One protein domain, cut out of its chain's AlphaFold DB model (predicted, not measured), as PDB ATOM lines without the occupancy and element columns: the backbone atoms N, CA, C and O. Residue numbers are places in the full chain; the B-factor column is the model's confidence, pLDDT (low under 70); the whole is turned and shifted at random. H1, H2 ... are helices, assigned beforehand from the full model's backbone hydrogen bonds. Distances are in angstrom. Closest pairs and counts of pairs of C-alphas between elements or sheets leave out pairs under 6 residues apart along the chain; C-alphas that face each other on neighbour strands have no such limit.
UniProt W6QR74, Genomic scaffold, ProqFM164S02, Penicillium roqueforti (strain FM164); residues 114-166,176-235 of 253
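What this domain is: This is residues 114 to 166 and 176 to 235 of the 253 residues of an uncharacterized protein of Penicillium roqueforti (strain FM164) (UniProt W6QR74). Two long helices, H1 and H4, cross as an X, with H3 set across one end of the pair and short H2 packed on H4 and reaching H3. A tail, residues 216 to 228 and 230 to 235, sticks out with no near neighbour and includes most of the small helix H5. The printed part has 113 residues with five named helices, H1 to H5 in chain order, and no named strand: all helix. It is only just loose, close to compact, with a radius of gyration of the C-alphas of 16.1 A, and only just elongated, spanning 46 by 30 by 22 A.

Where its parts are: H1, residues 114 to 144, is 43.8 A long, from C-alpha 114 at (20.917, 43.553, 39.603), with a kink of 33 degrees near residue 128. H4, residues 199 to 217, is 26.8 A long, and H3, residues 178 to 193, 21.4 A. H2 is residues 153 to 162; H5 is residues 227 to 232, ending at C-alpha 232 (4.450, 45.382, 36.147).

How they stand to each other: H1, with residues 124 to 135 alone, touches H4, opposite ways at a steep tilt of 64 degrees; the closest C-alphas, of Ala 131 and Ala 205, are 4.3 A apart. H1 touches H3, about perpendicular at 74 degrees, with residues 138 to 142 alone; closest are C-alphas 138 and 185, 6.5 A. H2 touches H4, closest C-alphas 154 and 210, 4.9 A, and H3, closest C-alphas 160 and 178, 5.6 A. H5 is apart from H1, H2, H3 and H4. Every O i to N i+4 pair is within hydrogen-bond range in H2, H3 and H4; in H1 26 of 27 are, in H5 1 of 2.

The domain as a whole: The C-alphas farthest apart, of Pro 176 and Asp 228, are 47.7 A apart. Residues 167 to 175 are not printed; C-alphas 166 and 176 are 11.3 A apart across this cut. Of the links printed whole, none is long. Mean pLDDT of the printed part is 71.8; residues 114 to 127, 162 to 166, 176 and 216 to 235 are under 70.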
ATOM      1  N   ALA A 114      22.370  43.538  39.759       52.53
ATOM      2  CA  ALA A 114      20.917  43.553  39.603       52.53
ATOM      3  C   ALA A 114      20.437  44.763  38.779       52.53
ATOM      4  O   ALA A 114      19.622  44.606  37.869       52.53
ATOM      5  N   ALA A 115      20.974  45.961  39.041       54.84
ATOM      6  CA  ALA A 115      20.625  47.166  38.288       54.84
ATOM      7  C   ALA A 115      21.075  47.091  36.817       54.84
ATOM      8  O   ALA A 115      20.358  47.540  35.919       54.84
ATOM      9  N   GLU A 116      22.240  46.499  36.561       56.53
ATOM     10  CA  GLU A 116      22.770  46.282  35.215       56.53
ATOM     11  C   GLU A 116      21.956  45.236  34.446       56.53
ATOM     12  O   GLU A 116      21.552  45.490  33.311       56.53
ATOM     13  N   THR A 117      21.566  44.142  35.108       57.81
ATOM     14  CA  THR A 117      20.662  43.126  34.544       57.81
ATOM     15  C   THR A 117      19.303  43.730  34.176       57.81
ATOM     16  O   THR A 117      18.780  43.467  33.095       57.81
ATOM     17  N   VAL A 118      18.729  44.598  35.018       56.44
ATOM     18  CA  VAL A 118      17.454  45.277  34.718       56.44
ATOM     19  C   VAL A 118      17.585  46.202  33.504       56.44
ATOM     20  O   VAL A 118      16.727  46.176  32.619       56.44
ATOM     21  N   ARG A 119      18.665  46.989  33.410       62.34
ATOM     22  CA  ARG A 119      18.928  47.852  32.242       62.34
ATOM     23  C   ARG A 119      19.112  47.037  30.967       62.34
ATOM     24  O   ARG A 119      18.588  47.414  29.922       62.34
ATOM     25  N   GLN A 120      19.808  45.912  31.058       58.66
ATOM     26  CA  GLN A 120      20.036  44.994  29.951       58.66
ATOM     27  C   GLN A 120      18.737  44.336  29.476       58.66
ATOM     28  O   GLN A 120      18.488  44.278  28.276       58.66
ATOM     29  N   VAL A 121      17.868  43.907  30.393       58.78
ATOM     30  CA  VAL A 121      16.541  43.374  30.054       58.78
ATOM     31  C   VAL A 121      15.679  44.454  29.402       58.78
ATOM     32  O   VAL A 121      15.086  44.203  28.359       58.78
ATOM     33  N   GLN A 122      15.651  45.678  29.935       63.09
ATOM     34  CA  GLN A 122      14.914  46.788  29.313       63.09
ATOM     35  C   GLN A 122      15.450  47.147  27.922       63.09
ATOM     36  O   GLN A 122      14.668  47.423  27.011       63.09
ATOM     37  N   PHE A 123      16.773  47.111  27.743       65.44
ATOM     38  CA  PHE A 123      17.414  47.279  26.444       65.44
ATOM     39  C   PHE A 123      16.984  46.167  25.482       65.44
ATOM     40  O   PHE A 123      16.485  46.459  24.400       65.44
ATOM     41  N   LEU A 124      17.081  44.900  25.887       63.12
ATOM     42  CA  LEU A 124      16.669  43.757  25.069       63.12
ATOM     43  C   LEU A 124      15.170  43.742  24.770       63.12
ATOM     44  O   LEU A 124      14.779  43.232  23.730       63.12
ATOM     45  N   LEU A 125      14.329  44.313  25.631       64.44
ATOM     46  CA  LEU A 125      12.906  44.484  25.350       64.44
ATOM     47  C   LEU A 125      12.687  45.565  24.285       64.44
ATOM     48  O   LEU A 125      12.100  45.284  23.246       64.44
ATOM     49  N   ARG A 126      13.228  46.776  24.484       68.19
ATOM     50  CA  ARG A 126      13.042  47.882  23.524       68.19
ATOM     51  C   ARG A 126      13.681  47.603  22.166       68.19
ATOM     52  O   ARG A 126      13.055  47.806  21.131       68.19
ATOM     53  N   TYR A 127      14.926  47.138  22.162       68.81
ATOM     54  CA  TYR A 127      15.662  46.845  20.934       68.81
ATOM     55  C   TYR A 127      15.326  45.468  20.370       68.81
ATOM     56  O   TYR A 127      15.467  45.259  19.169       68.81
ATOM     57  N   GLY A 128      14.829  44.543  21.192       75.94
ATOM     58  CA  GLY A 128      14.369  43.238  20.728       75.94
ATOM     59  C   GLY A 128      13.114  43.318  19.872       75.94
ATOM     60  O   GLY A 128      12.937  42.473  18.997       75.94
ATOM     61  N   ASP A 129      12.241  44.298  20.107       76.69
ATOM     62  CA  ASP A 129      11.044  44.512  19.285       76.69
ATOM     63  C   ASP A 129      11.440  45.028  17.901       76.69
ATOM     64  O   ASP A 129      11.013  44.478  16.884       76.69
ATOM     65  N   TYR A 130      12.352  46.006  17.860       78.06
ATOM     66  CA  TYR A 130      12.980  46.459  16.618       78.06
ATOM     67  C   TYR A 130      13.675  45.307  15.887       78.06
ATOM     68  O   TYR A 130      13.429  45.068  14.707       78.06
ATOM     69  N   ALA A 131      14.476  44.529  16.606       83.88
ATOM     70  CA  ALA A 131      15.197  43.397  16.057       83.88
ATOM     71  C   ALA A 131      14.266  42.305  15.493       83.88
ATOM     72  O   ALA A 131      14.506  41.772  14.407       83.88
ATOM     73  N   GLY A 132      13.157  42.026  16.181       83.62
ATOM     74  CA  GLY A 132      12.115  41.121  15.701       83.62
ATOM     75  C   GLY A 132      11.410  41.643  14.446       83.62
ATOM     76  O   GLY A 132      11.130  40.866  13.530       83.62
ATOM     77  N   MET A 133      11.161  42.956  14.355       83.62
ATOM     78  CA  MET A 133      10.629  43.579  13.138       83.62
ATOM     79  C   MET A 133      11.591  43.420  11.960       83.62
ATOM     80  O   MET A 133      11.161  42.959  10.902       83.62
ATOM     81  N   VAL A 134      12.881  43.713  12.153       85.12
ATOM     82  CA  VAL A 134      13.917  43.543  11.121       85.12
ATOM     83  C   VAL A 134      13.965  42.092  10.635       85.12
ATOM     84  O   VAL A 134      13.884  41.844   9.433       85.12
ATOM     85  N   TRP A 135      13.985  41.114  11.546       88.69
ATOM     86  CA  TRP A 135      13.954  39.692  11.183       88.69
ATOM     87  C   TRP A 135      12.701  39.300  10.385       88.69
ATOM     88  O   TRP A 135      12.765  38.549   9.408       88.69
ATOM     89  N   ASN A 136      11.532  39.807  10.777       87.19
ATOM     90  CA  ASN A 136      10.282  39.531  10.074       87.19
ATOM     91  C   ASN A 136      10.272  40.116   8.662       87.19
ATOM     92  O   ASN A 136       9.766  39.480   7.736       87.19
ATOM     93  N   VAL A 137      10.826  41.313   8.499       86.12
ATOM     94  CA  VAL A 137      10.973  41.980   7.207       86.12
ATOM     95  C   VAL A 137      11.945  41.205   6.309       86.12
ATOM     96  O   VAL A 137      11.594  40.885   5.172       86.12
ATOM     97  N   LEU A 138      13.092  40.774   6.842       86.25
ATOM     98  CA  LEU A 138      14.041  39.912   6.127       86.25
ATOM     99  C   LEU A 138      13.390  38.600   5.665       86.25
ATOM    100  O   LEU A 138      13.527  38.223   4.502       86.25
ATOM    101  N   ARG A 139      12.598  37.936   6.521       88.12
ATOM    102  CA  ARG A 139      11.846  36.726   6.135       88.12
ATOM    103  C   ARG A 139      10.825  36.974   5.032       88.12
ATOM    104  O   ARG A 139      10.648  36.118   4.167       88.12
ATOM    105  N   LYS A 140      10.117  38.107   5.060       85.69
ATOM    106  CA  LYS A 140       9.163  38.451   3.995       85.69
ATOM    107  C   LYS A 140       9.882  38.572   2.658       85.69
ATOM    108  O   LYS A 140       9.433  37.983   1.680       85.69
ATOM    109  N   ILE A 141      11.009  39.272   2.631       86.19
ATOM    110  CA  ILE A 141      11.752  39.489   1.390       86.19
ATOM    111  C   ILE A 141      12.437  38.222   0.913       86.19
ATOM    112  O   ILE A 141      12.347  37.937  -0.271       86.19
ATOM    113  N   SER A 142      12.993  37.410   1.812       87.50
ATOM    114  CA  SER A 142      13.524  36.083   1.478       87.50
ATOM    115  C   SER A 142      12.493  35.220   0.738       87.50
ATOM    116  O   SER A 142      12.811  34.627  -0.294       87.50
ATOM    117  N   ARG A 143      11.235  35.212   1.199       84.81
ATOM    118  CA  ARG A 143      10.135  34.505   0.520       84.81
ATOM    119  C   ARG A 143       9.807  35.106  -0.843       84.81
ATOM    120  O   ARG A 143       9.493  34.369  -1.769       84.81
ATOM    121  N   LEU A 144       9.877  36.429  -0.978       83.62
ATOM    122  CA  LEU A 144       9.634  37.120  -2.249       83.62
ATOM    123  C   LEU A 144      10.790  36.955  -3.247       83.62
ATOM    124  O   LEU A 144      10.561  37.036  -4.451       83.62
ATOM    125  N   SER A 145      12.016  36.764  -2.763       79.31
ATOM    126  CA  SER A 145      13.230  36.623  -3.569       79.31
ATOM    127  C   SER A 145      13.657  35.168  -3.773       79.31
ATOM    128  O   SER A 145      14.718  34.936  -4.355       79.31
ATOM    129  N   ASN A 146      12.870  34.196  -3.285       80.44
ATOM    130  CA  ASN A 146      13.202  32.765  -3.250       80.44
ATOM    131  C   ASN A 146      14.613  32.489  -2.702       80.44
ATOM    132  O   ASN A 146      15.295  31.561  -3.129       80.44
ATOM    133  N   THR A 147      15.078  33.330  -1.779       80.38
ATOM    134  CA  THR A 147      16.379  33.156  -1.132       80.38
ATOM    135  C   THR A 147      16.150  32.363   0.148       80.38
ATOM    136  O   THR A 147      15.408  32.848   1.006       80.38
ATOM    137  N   PRO A 148      16.716  31.155   0.291       78.25
ATOM    138  CA  PRO A 148      16.476  30.330   1.465       78.25
ATOM    139  C   PRO A 148      17.044  31.024   2.706       78.25
ATOM    140  O   PRO A 148      18.197  31.445   2.720       78.25
ATOM    141  N   LEU A 149      16.206  31.162   3.732       82.00
ATOM    142  CA  LEU A 149      16.598  31.626   5.060       82.00
ATOM    143  C   LEU A 149      16.331  30.483   6.042       82.00
ATOM    144  O   LEU A 149      15.285  29.841   5.903       82.00
ATOM    145  N   PRO A 150      17.199  30.240   7.036       80.88
ATOM    146  CA  PRO A 150      16.907  29.265   8.075       80.88
ATOM    147  C   PRO A 150      15.601  29.586   8.806       80.88
ATOM    148  O   PRO A 150      15.246  30.750   9.024       80.88
ATOM    149  N   ASP A 151      14.898  28.537   9.234       75.88
ATOM    150  CA  ASP A 151      13.595  28.669   9.897       75.88
ATOM    151  C   ASP A 151      13.683  29.417  11.232       75.88
ATOM    152  O   ASP A 151      12.724  30.074  11.659       75.88
ATOM    153  N   THR A 152      14.844  29.350  11.891       81.38
ATOM    154  CA  THR A 152      15.074  29.982  13.189       81.38
ATOM    155  C   THR A 152      16.161  31.044  13.105       81.38
ATOM    156  O   THR A 152      17.214  30.842  12.502       81.38
ATOM    157  N   VAL A 153      15.929  32.171  13.783       84.75
ATOM    158  CA  VAL A 153      16.938  33.235  13.900       84.75
ATOM    159  C   VAL A 153      18.196  32.747  14.626       84.75
ATOM    160  O   VAL A 153      19.279  33.235  14.353       84.75
ATOM    161  N   VAL A 154      18.063  31.771  15.533       83.69
ATOM    162  CA  VAL A 154      19.187  31.221  16.306       83.69
ATOM    163  C   VAL A 154      20.120  30.396  15.419       83.69
ATOM    164  O   VAL A 154      21.330  30.492  15.579       83.69
ATOM    165  N   ALA A 155      19.574  29.621  14.476       82.81
ATOM    166  CA  ALA A 155      20.387  28.912  13.490       82.81
ATOM    167  C   ALA A 155      21.111  29.901  12.567       82.81
ATOM    168  O   ALA A 155      22.312  29.777  12.357       82.81
ATOM    169  N   PHE A 156      20.405  30.933  12.098       84.44
ATOM    170  CA  PHE A 156      21.010  31.943  11.230       84.44
ATOM    171  C   PHE A 156      22.090  32.776  11.940       84.44
ATOM    172  O   PHE A 156      23.116  33.077  11.348       84.44
ATOM    173  N   ASP A 157      21.892  33.111  13.218       84.81
ATOM    174  CA  ASP A 157      22.897  33.747  14.083       84.81
ATOM    175  C   ASP A 157      24.175  32.900  14.184       84.81
ATOM    176  O   ASP A 157      25.271  33.404  13.960       84.81
ATOM    177  N   ALA A 158      24.027  31.592  14.421       81.88
ATOM    178  CA  ALA A 158      25.160  30.669  14.472       81.88
ATOM    179  C   ALA A 158      25.901  30.577  13.125       81.88
ATOM    180  O   ALA A 158      27.128  30.596  13.095       81.88
ATOM    181  N   GLU A 159      25.177  30.525  12.005       82.00
ATOM    182  CA  GLU A 159      25.781  30.511  10.664       82.00
ATOM    183  C   GLU A 159      26.497  31.830  10.319       82.00
ATOM    184  O   GLU A 159      27.516  31.816   9.624       82.00
ATOM    185  N   LEU A 160      26.001  32.971  10.812       80.69
ATOM    186  CA  LEU A 160      26.658  34.272  10.649       80.69
ATOM    187  C   LEU A 160      27.961  34.376  11.446       80.69
ATOM    188  O   LEU A 160      28.892  35.035  10.987       80.69
ATOM    189  N   ASP A 161      28.039  33.751  12.618       74.06
ATOM    190  CA  ASP A 161      29.277  33.724  13.402       74.06
ATOM    191  C   ASP A 161      30.322  32.777  12.784       74.06
ATOM    192  O   ASP A 161      31.507  33.097  12.800       74.06
ATOM    193  N   ILE A 162      29.902  31.676  12.148       69.81
ATOM    194  CA  ILE A 162      30.807  30.760  11.425       69.81
ATOM    195  C   ILE A 162      31.363  31.419  10.152       69.81
ATOM    196  O   ILE A 162      32.557  31.359   9.876       69.81
ATOM    197  N   GLY A 163      30.512  32.087   9.370       58.44
ATOM    198  CA  GLY A 163      30.921  32.672   8.090       58.44
ATOM    199  C   GLY A 163      31.778  33.941   8.191       58.44
ATOM    200  O   GLY A 163      32.130  34.506   7.156       58.44
ATOM    201  N   GLU A 164      32.083  34.433   9.398       57.25
ATOM    202  CA  GLU A 164      32.990  35.574   9.586       57.25
ATOM    203  C   GLU A 164      34.463  35.173   9.376       57.25
ATOM    204  O   GLU A 164      35.238  35.982   8.869       57.25
ATOM    205  N   GLU A 165      34.827  33.914   9.659       51.94
ATOM    206  CA  GLU A 165      36.164  33.364   9.372       51.94
ATOM    207  C   GLU A 165      36.341  32.962   7.893       51.94
ATOM    208  O   GLU A 165      37.439  33.072   7.348       51.94
ATOM    209  N   ASP A 166      35.257  32.584   7.206       48.09
ATOM    210  CA  ASP A 166      35.279  32.056   5.831       48.09
ATOM    211  C   ASP A 166      35.139  33.118   4.721       48.09
ATOM    212  O   ASP A 166      35.089  32.775   3.537       48.09
ATOM    213  N   PRO A 176      25.738  29.957  -1.297       67.81
ATOM    214  CA  PRO A 176      26.090  31.252  -0.730       67.81
ATOM    215  C   PRO A 176      26.049  31.180   0.795       67.81
ATOM    216  O   PRO A 176      25.056  30.733   1.371       67.81
ATOM    217  N   GLY A 177      27.125  31.625   1.445       76.62
ATOM    218  CA  GLY A 177      27.201  31.661   2.904       76.62
ATOM    219  C   GLY A 177      26.145  32.592   3.509       76.62
ATOM    220  O   GLY A 177      25.646  33.508   2.845       76.62
ATOM    221  N   ALA A 178      25.830  32.404   4.795       80.44
ATOM    222  CA  ALA A 178      24.820  33.195   5.509       80.44
ATOM    223  C   ALA A 178      25.049  34.716   5.396       80.44
ATOM    224  O   ALA A 178      24.093  35.485   5.276       80.44
ATOM    225  N   TRP A 179      26.310  35.146   5.327       81.06
ATOM    226  CA  TRP A 179      26.694  36.537   5.076       81.06
ATOM    227  C   TRP A 179      26.261  37.073   3.714       81.06
ATOM    228  O   TRP A 179      25.697  38.162   3.627       81.06
ATOM    229  N   GLN A 180      26.493  36.314   2.645       81.62
ATOM    230  CA  GLN A 180      26.088  36.710   1.296       81.62
ATOM    231  C   GLN A 180      24.562  36.740   1.175       81.62
ATOM    232  O   GLN A 180      24.003  37.630   0.531       81.62
ATOM    233  N   ILE A 181      23.878  35.803   1.841       85.50
ATOM    234  CA  ILE A 181      22.417  35.798   1.944       85.50
ATOM    235  C   ILE A 181      21.933  37.066   2.656       85.50
ATOM    236  O   ILE A 181      21.053  37.752   2.134       85.50
ATOM    237  N   LEU A 182      22.524  37.420   3.802       86.50
ATOM    238  CA  LEU A 182      22.162  38.626   4.546       86.50
ATOM    239  C   LEU A 182      22.388  39.896   3.714       86.50
ATOM    240  O   LEU A 182      21.459  40.691   3.587       86.50
ATOM    241  N   ARG A 183      23.566  40.054   3.096       86.69
ATOM    242  CA  ARG A 183      23.876  41.189   2.206       86.69
ATOM    243  C   ARG A 183      22.852  41.325   1.094       86.69
ATOM    244  O   ARG A 183      22.244  42.376   0.941       86.69
ATOM    245  N   ARG A 184      22.576  40.230   0.384       84.94
ATOM    246  CA  ARG A 184      21.606  40.226  -0.712       84.94
ATOM    247  C   ARG A 184      20.211  40.641  -0.251       84.94
ATOM    248  O   ARG A 184      19.509  41.337  -0.979       84.94
ATOM    249  N   LEU A 185      19.782  40.214   0.935       86.44
ATOM    250  CA  LEU A 185      18.475  40.585   1.480       86.44
ATOM    251  C   LEU A 185      18.419  42.046   1.916       86.44
ATOM    252  O   LEU A 185      17.400  42.696   1.698       86.44
ATOM    253  N   VAL A 186      19.504  42.561   2.491       87.38
ATOM    254  CA  VAL A 186      19.647  43.976   2.847       87.38
ATOM    255  C   VAL A 186      19.656  44.853   1.593       87.38
ATOM    256  O   VAL A 186      18.936  45.846   1.533       87.38
ATOM    257  N   ASP A 187      20.357  44.447   0.537       86.75
ATOM    258  CA  ASP A 187      20.343  45.154  -0.745       86.75
ATOM    259  C   ASP A 187      18.949  45.151  -1.374       86.75
ATOM    260  O   ASP A 187      18.485  46.168  -1.889       86.75
ATOM    261  N   LEU A 188      18.241  44.020  -1.323       85.62
ATOM    262  CA  LEU A 188      16.859  43.944  -1.796       85.62
ATOM    263  C   LEU A 188      15.925  44.829  -0.964       85.62
ATOM    264  O   LEU A 188      15.023  45.444  -1.527       85.62
ATOM    265  N   LEU A 189      16.149  44.923   0.345       85.38
ATOM    266  CA  LEU A 189      15.414  45.816   1.237       85.38
ATOM    267  C   LEU A 189      15.595  47.282   0.863       85.38
ATOM    268  O   LEU A 189      14.612  47.987   0.618       85.38
ATOM    269  N   ASN A 190      16.855  47.700   0.765       84.81
ATOM    270  CA  ASN A 190      17.246  49.068   0.462       84.81
ATOM    271  C   ASN A 190      16.727  49.491  -0.920       84.81
ATOM    272  O   ASN A 190      16.150  50.566  -1.069       84.81
ATOM    273  N   ASN A 191      16.871  48.621  -1.924       83.88
ATOM    274  CA  ASN A 191      16.533  48.951  -3.307       83.88
ATOM    275  C   ASN A 191      15.040  48.809  -3.636       83.88
ATOM    276  O   ASN A 191      14.546  49.513  -4.515       83.88
ATOM    277  N   ARG A 192      14.319  47.882  -2.989       77.62
ATOM    278  CA  ARG A 192      12.933  47.551  -3.367       77.62
ATOM    279  C   ARG A 192      11.888  48.172  -2.452       77.62
ATOM    280  O   ARG A 192      10.840  48.580  -2.944       77.62
ATOM    281  N   GLU A 193      12.148  48.219  -1.149       74.50
ATOM    282  CA  GLU A 193      11.193  48.747  -0.164       74.50
ATOM    283  C   GLU A 193      11.584  50.137   0.349       74.50
ATOM    284  O   GLU A 193      10.791  50.784   1.031       74.50
ATOM    285  N   GLY A 194      12.784  50.624   0.004       75.19
ATOM    286  CA  GLY A 194      13.273  51.941   0.419       75.19
ATOM    287  C   GLY A 194      13.547  52.045   1.921       75.19
ATOM    288  O   GLY A 194      13.703  53.148   2.445       75.19
ATOM    289  N   ILE A 195      13.591  50.913   2.627       77.75
ATOM    290  CA  ILE A 195      13.918  50.855   4.050       77.75
ATOM    291  C   ILE A 195      15.437  50.837   4.154       77.75
ATOM    292  O   ILE A 195      16.041  49.830   3.813       77.75
ATOM    293  N   GLN A 196      16.034  51.936   4.618       78.75
ATOM    294  CA  GLN A 196      17.483  52.049   4.787       78.75
ATOM    295  C   GLN A 196      17.933  51.273   6.026       78.75
ATOM    296  O   GLN A 196      17.790  51.747   7.154       78.75
ATOM    297  N   ILE A 197      18.443  50.065   5.810       79.81
ATOM    298  CA  ILE A 197      19.067  49.246   6.848       79.81
ATOM    299  C   ILE A 197      20.478  48.911   6.385       79.81
ATOM    300  O   ILE A 197      20.675  48.362   5.302       79.81
ATOM    301  N   ASP A 198      21.459  49.217   7.227       82.88
ATOM    302  CA  ASP A 198      22.843  48.823   6.991       82.88
ATOM    303  C   ASP A 198      23.057  47.346   7.348       82.88
ATOM    304  O   ASP A 198      22.429  46.805   8.264       82.88
ATOM    305  N   GLU A 199      24.010  46.694   6.683       82.88
ATOM    306  CA  GLU A 199      24.392  45.302   6.964       82.88
ATOM    307  C   GLU A 199      24.756  45.091   8.445       82.88
ATOM    308  O   GLU A 199      24.296  44.143   9.086       82.88
ATOM    309  N   SER A 200      25.531  46.016   9.021       79.25
ATOM    310  CA  SER A 200      25.941  45.988  10.432       79.25
ATOM    311  C   SER A 200      24.751  46.084  11.393       79.25
ATOM    312  O   SER A 200      24.726  45.425  12.439       79.25
ATOM    313  N   MET A 201      23.733  46.860  11.018       79.38
ATOM    314  CA  MET A 201      22.502  47.014  11.782       79.38
ATOM    315  C   MET A 201      21.642  45.752  11.699       79.38
ATOM    316  O   MET A 201      21.158  45.279  12.728       79.38
ATOM    317  N   ALA A 202      21.493  45.171  10.506       84.44
ATOM    318  CA  ALA A 202      20.764  43.922  10.311       84.44
ATOM    319  C   ALA A 202      21.404  42.768  11.098       84.44
ATOM    320  O   ALA A 202      20.707  42.027  11.791       84.44
ATOM    321  N   ARG A 203      22.739  42.667  11.070       85.50
ATOM    322  CA  ARG A 203      23.492  41.682  11.855       85.50
ATOM    323  C   ARG A 203      23.236  41.839  13.346       85.50
ATOM    324  O   ARG A 203      22.906  40.877  14.034       85.50
ATOM    325  N   SER A 204      23.379  43.057  13.849       80.00
ATOM    326  CA  SER A 204      23.202  43.315  15.273       80.00
ATOM    327  C   SER A 204      21.763  43.079  15.734       80.00
ATOM    328  O   SER A 204      21.541  42.573  16.833       80.00
ATOM    329  N   ALA A 205      20.781  43.376  14.882       84.81
ATOM    330  CA  ALA A 205      19.389  43.021  15.116       84.81
ATOM    331  C   ALA A 205      19.210  41.496  15.215       84.81
ATOM    332  O   ALA A 205      18.619  41.011  16.176       84.81
ATOM    333  N   ILE A 206      19.771  40.722  14.284       86.56
ATOM    334  CA  ILE A 206      19.707  39.253  14.330       86.56
ATOM    335  C   ILE A 206      20.311  38.718  15.633       86.56
ATOM    336  O   ILE A 206      19.638  37.958  16.330       86.56
ATOM    337  N   LYS A 207      21.500  39.200  16.020       84.56
ATOM    338  CA  LYS A 207      22.164  38.843  17.286       84.56
ATOM    339  C   LYS A 207      21.298  39.158  18.504       84.56
ATOM    340  O   LYS A 207      21.070  38.300  19.355       84.56
ATOM    341  N   ALA A 208      20.758  40.374  18.577       81.19
ATOM    342  CA  ALA A 208      19.898  40.794  19.680       81.19
ATOM    343  C   ALA A 208      18.609  39.958  19.761       81.19
ATOM    344  O   ALA A 208      18.188  39.573  20.853       81.19
ATOM    345  N   TYR A 209      17.996  39.634  18.618       85.38
ATOM    346  CA  TYR A 209      16.780  38.822  18.571       85.38
ATOM    347  C   TYR A 209      17.051  37.350  18.908       85.38
ATOM    348  O   TYR A 209      16.276  36.730  19.635       85.38
ATOM    349  N   ALA A 210      18.169  36.793  18.440       84.94
ATOM    350  CA  ALA A 210      18.610  35.451  18.800       84.94
ATOM    351  C   ALA A 210      18.904  35.345  20.300       84.94
ATOM    352  O   ALA A 210      18.424  34.416  20.949       84.94
ATOM    353  N   LEU A 211      19.613  36.322  20.872       80.88
ATOM    354  CA  LEU A 211      19.898  36.383  22.303       80.88
ATOM    355  C   LEU A 211      18.612  36.515  23.123       80.88
ATOM    356  O   LEU A 211      18.417  35.775  24.084       80.88
ATOM    357  N   ARG A 212      17.675  37.370  22.698       77.88
ATOM    358  CA  ARG A 212      16.349  37.458  23.317       77.88
ATOM    359  C   ARG A 212      15.610  36.121  23.278       77.88
ATOM    360  O   ARG A 212      15.098  35.697  24.306       77.88
ATOM    361  N   ASN A 213      15.580  35.436  22.135       80.62
ATOM    362  CA  ASN A 213      14.932  34.127  22.023       80.62
ATOM    363  C   ASN A 213      15.603  33.081  22.920       80.62
ATOM    364  O   ASN A 213      14.901  32.330  23.594       80.62
ATOM    365  N   LYS A 214      16.941  33.065  22.991       77.50
ATOM    366  CA  LYS A 214      17.697  32.203  23.913       77.50
ATOM    367  C   LYS A 214      17.294  32.476  25.367       77.50
ATOM    368  O   LYS A 214      17.041  31.533  26.103       77.50
ATOM    369  N   LEU A 215      17.161  33.740  25.774       70.50
ATOM    370  CA  LEU A 215      16.765  34.116  27.138       70.50
ATOM    371  C   LEU A 215      15.291  33.807  27.446       70.50
ATOM    372  O   LEU A 215      14.986  33.281  28.511       70.50
ATOM    373  N   CYS A 216      14.374  34.093  26.519       67.75
ATOM    374  CA  CYS A 216      12.940  33.842  26.697       67.75
ATOM    375  C   CYS A 216      12.587  32.348  26.717       67.75
ATOM    376  O   CYS A 216      11.591  31.966  27.331       67.75
ATOM    377  N   HIS A 217      13.380  31.512  26.041       67.38
ATOM    378  CA  HIS A 217      13.170  30.065  25.971       67.38
ATOM    379  C   HIS A 217      14.134  29.255  26.845       67.38
ATOM    380  O   HIS A 217      13.948  28.048  26.983       67.38
ATOM    381  N   SER A 218      15.122  29.893  27.477       58.66
ATOM    382  CA  SER A 218      15.936  29.254  28.506       58.66
ATOM    383  C   SER A 218      15.085  29.043  29.755       58.66
ATOM    384  O   SER A 218      14.545  29.987  30.335       58.66
ATOM    385  N   SER A 219      14.980  27.788  30.189       51.12
ATOM    386  CA  SER A 219      14.276  27.379  31.409       51.12
ATOM    387  C   SER A 219      14.738  28.139  32.658       51.12
ATOM    388  O   SER A 219      13.971  28.279  33.601       51.12
ATOM    389  N   ASN A 220      15.949  28.703  32.641       46.53
ATOM    390  CA  ASN A 220      16.623  29.267  33.810       46.53
ATOM    391  C   ASN A 220      16.210  30.711  34.170       46.53
ATOM    392  O   ASN A 220      16.638  31.221  35.205       46.53
ATOM    393  N   LEU A 221      15.416  31.392  33.332       45.56
ATOM    394  CA  LEU A 221      14.948  32.768  33.584       45.56
ATOM    395  C   LEU A 221      13.515  32.855  34.107       45.56
ATOM    396  O   LEU A 221      13.152  33.868  34.703       45.56
ATOM    397  N   ARG A 222      12.720  31.792  33.942       47.28
ATOM    398  CA  ARG A 222      11.397  31.701  34.577       47.28
ATOM    399  C   ARG A 222      11.500  31.724  36.100       47.28
ATOM    400  O   ARG A 222      10.665  32.349  36.742       47.28
ATOM    401  N   ASP A 223      12.570  31.148  36.637       44.41
ATOM    402  CA  ASP A 223      12.779  31.015  38.081       44.41
ATOM    403  C   ASP A 223      13.529  32.207  38.700       44.41
ATOM    404  O   ASP A 223      13.600  32.336  39.919       44.41
ATOM    405  N   LYS A 224      14.091  33.099  37.870       41.44
ATOM    406  CA  LYS A 224      14.898  34.254  38.307       41.44
ATOM    407  C   LYS A 224      14.228  35.607  38.079       41.44
ATOM    408  O   LYS A 224      14.852  36.631  38.345       41.44
ATOM    409  N   CYS A 225      12.991  35.639  37.585       37.19
ATOM    410  CA  CYS A 225      12.245  36.885  37.461       37.19
ATOM    411  C   CYS A 225      11.687  37.269  38.847       37.19
ATOM    412  O   CYS A 225      10.843  36.537  39.369       37.19
ATOM    413  N   PRO A 226      12.145  38.367  39.479       38.34
ATOM    414  CA  PRO A 226      11.648  38.768  40.789       38.34
ATOM    415  C   PRO A 226      10.140  39.067  40.714       38.34
ATOM    416  O   PRO A 226       9.704  39.725  39.761       38.34
ATOM    417  N   PRO A 227       9.334  38.636  41.702       46.91
ATOM    418  CA  PRO A 227       7.872  38.768  41.671       46.91
ATOM    419  C   PRO A 227       7.387  40.223  41.553       46.91
ATOM    420  O   PRO A 227       6.297  40.468  41.034       46.91
ATOM    421  N   ASP A 228       8.217  41.192  41.944       40.34
ATOM    422  CA  ASP A 228       7.896  42.619  41.859       40.34
ATOM    423  C   ASP A 228       7.996  43.181  40.430       40.34
ATOM    424  O   ASP A 228       7.254  44.092  40.080       40.34
ATOM    425  N   ILE A 229       8.827  42.591  39.560       42.44
ATOM    426  CA  ILE A 229       8.878  42.942  38.126       42.44
ATOM    427  C   ILE A 229       7.790  42.182  37.356       42.44
ATOM    428  O   ILE A 229       7.278  42.672  36.354       42.44
ATOM    429  N   ALA A 230       7.376  41.008  37.844       42.62
ATOM    430  CA  ALA A 230       6.293  40.227  37.250       42.62
ATOM    431  C   ALA A 230       4.913  40.905  37.377       42.62
ATOM    432  O   ALA A 230       4.061  40.687  36.515       42.62
ATOM    433  N   ARG A 231       4.687  41.748  38.400       39.00
ATOM    434  CA  ARG A 231       3.441  42.535  38.533       39.00
ATOM    435  C   ARG A 231       3.336  43.666  37.512       39.00
ATOM    436  O   ARG A 231       2.262  43.820  36.942       39.00
ATOM    437  N   ASP A 232       4.428  44.368  37.216       35.78
ATOM    438  CA  ASP A 232       4.450  45.382  36.147       35.78
ATOM    439  C   ASP A 232       4.598  44.749  34.749       35.78
ATOM    440  O   ASP A 232       4.089  45.270  33.758       35.78
ATOM    441  N   ALA A 233       5.208  43.562  34.647       38.56
ATOM    442  CA  ALA A 233       5.201  42.751  33.427       38.56
ATOM    443  C   ALA A 233       3.855  42.046  33.174       38.56
ATOM    444  O   ALA A 233       3.643  41.519  32.078       38.56
ATOM    445  N   GLY A 234       2.926  42.088  34.139       35.50
ATOM    446  CA  GLY A 234       1.523  41.722  33.945       35.50
ATOM    447  C   GLY A 234       0.871  42.509  32.805       35.50
ATOM    448  O   GLY A 234       0.030  41.954  32.100       35.50
ATOM    449  N   ASP A 235       1.364  43.728  32.536       33.25
ATOM    450  CA  ASP A 235       0.971  44.542  31.380       33.25
ATOM    451  C   ASP A 235       1.928  44.451  30.167       33.25
ATOM    452  O   ASP A 235       1.580  44.836  29.044       33.25
TER     453      ASP A 235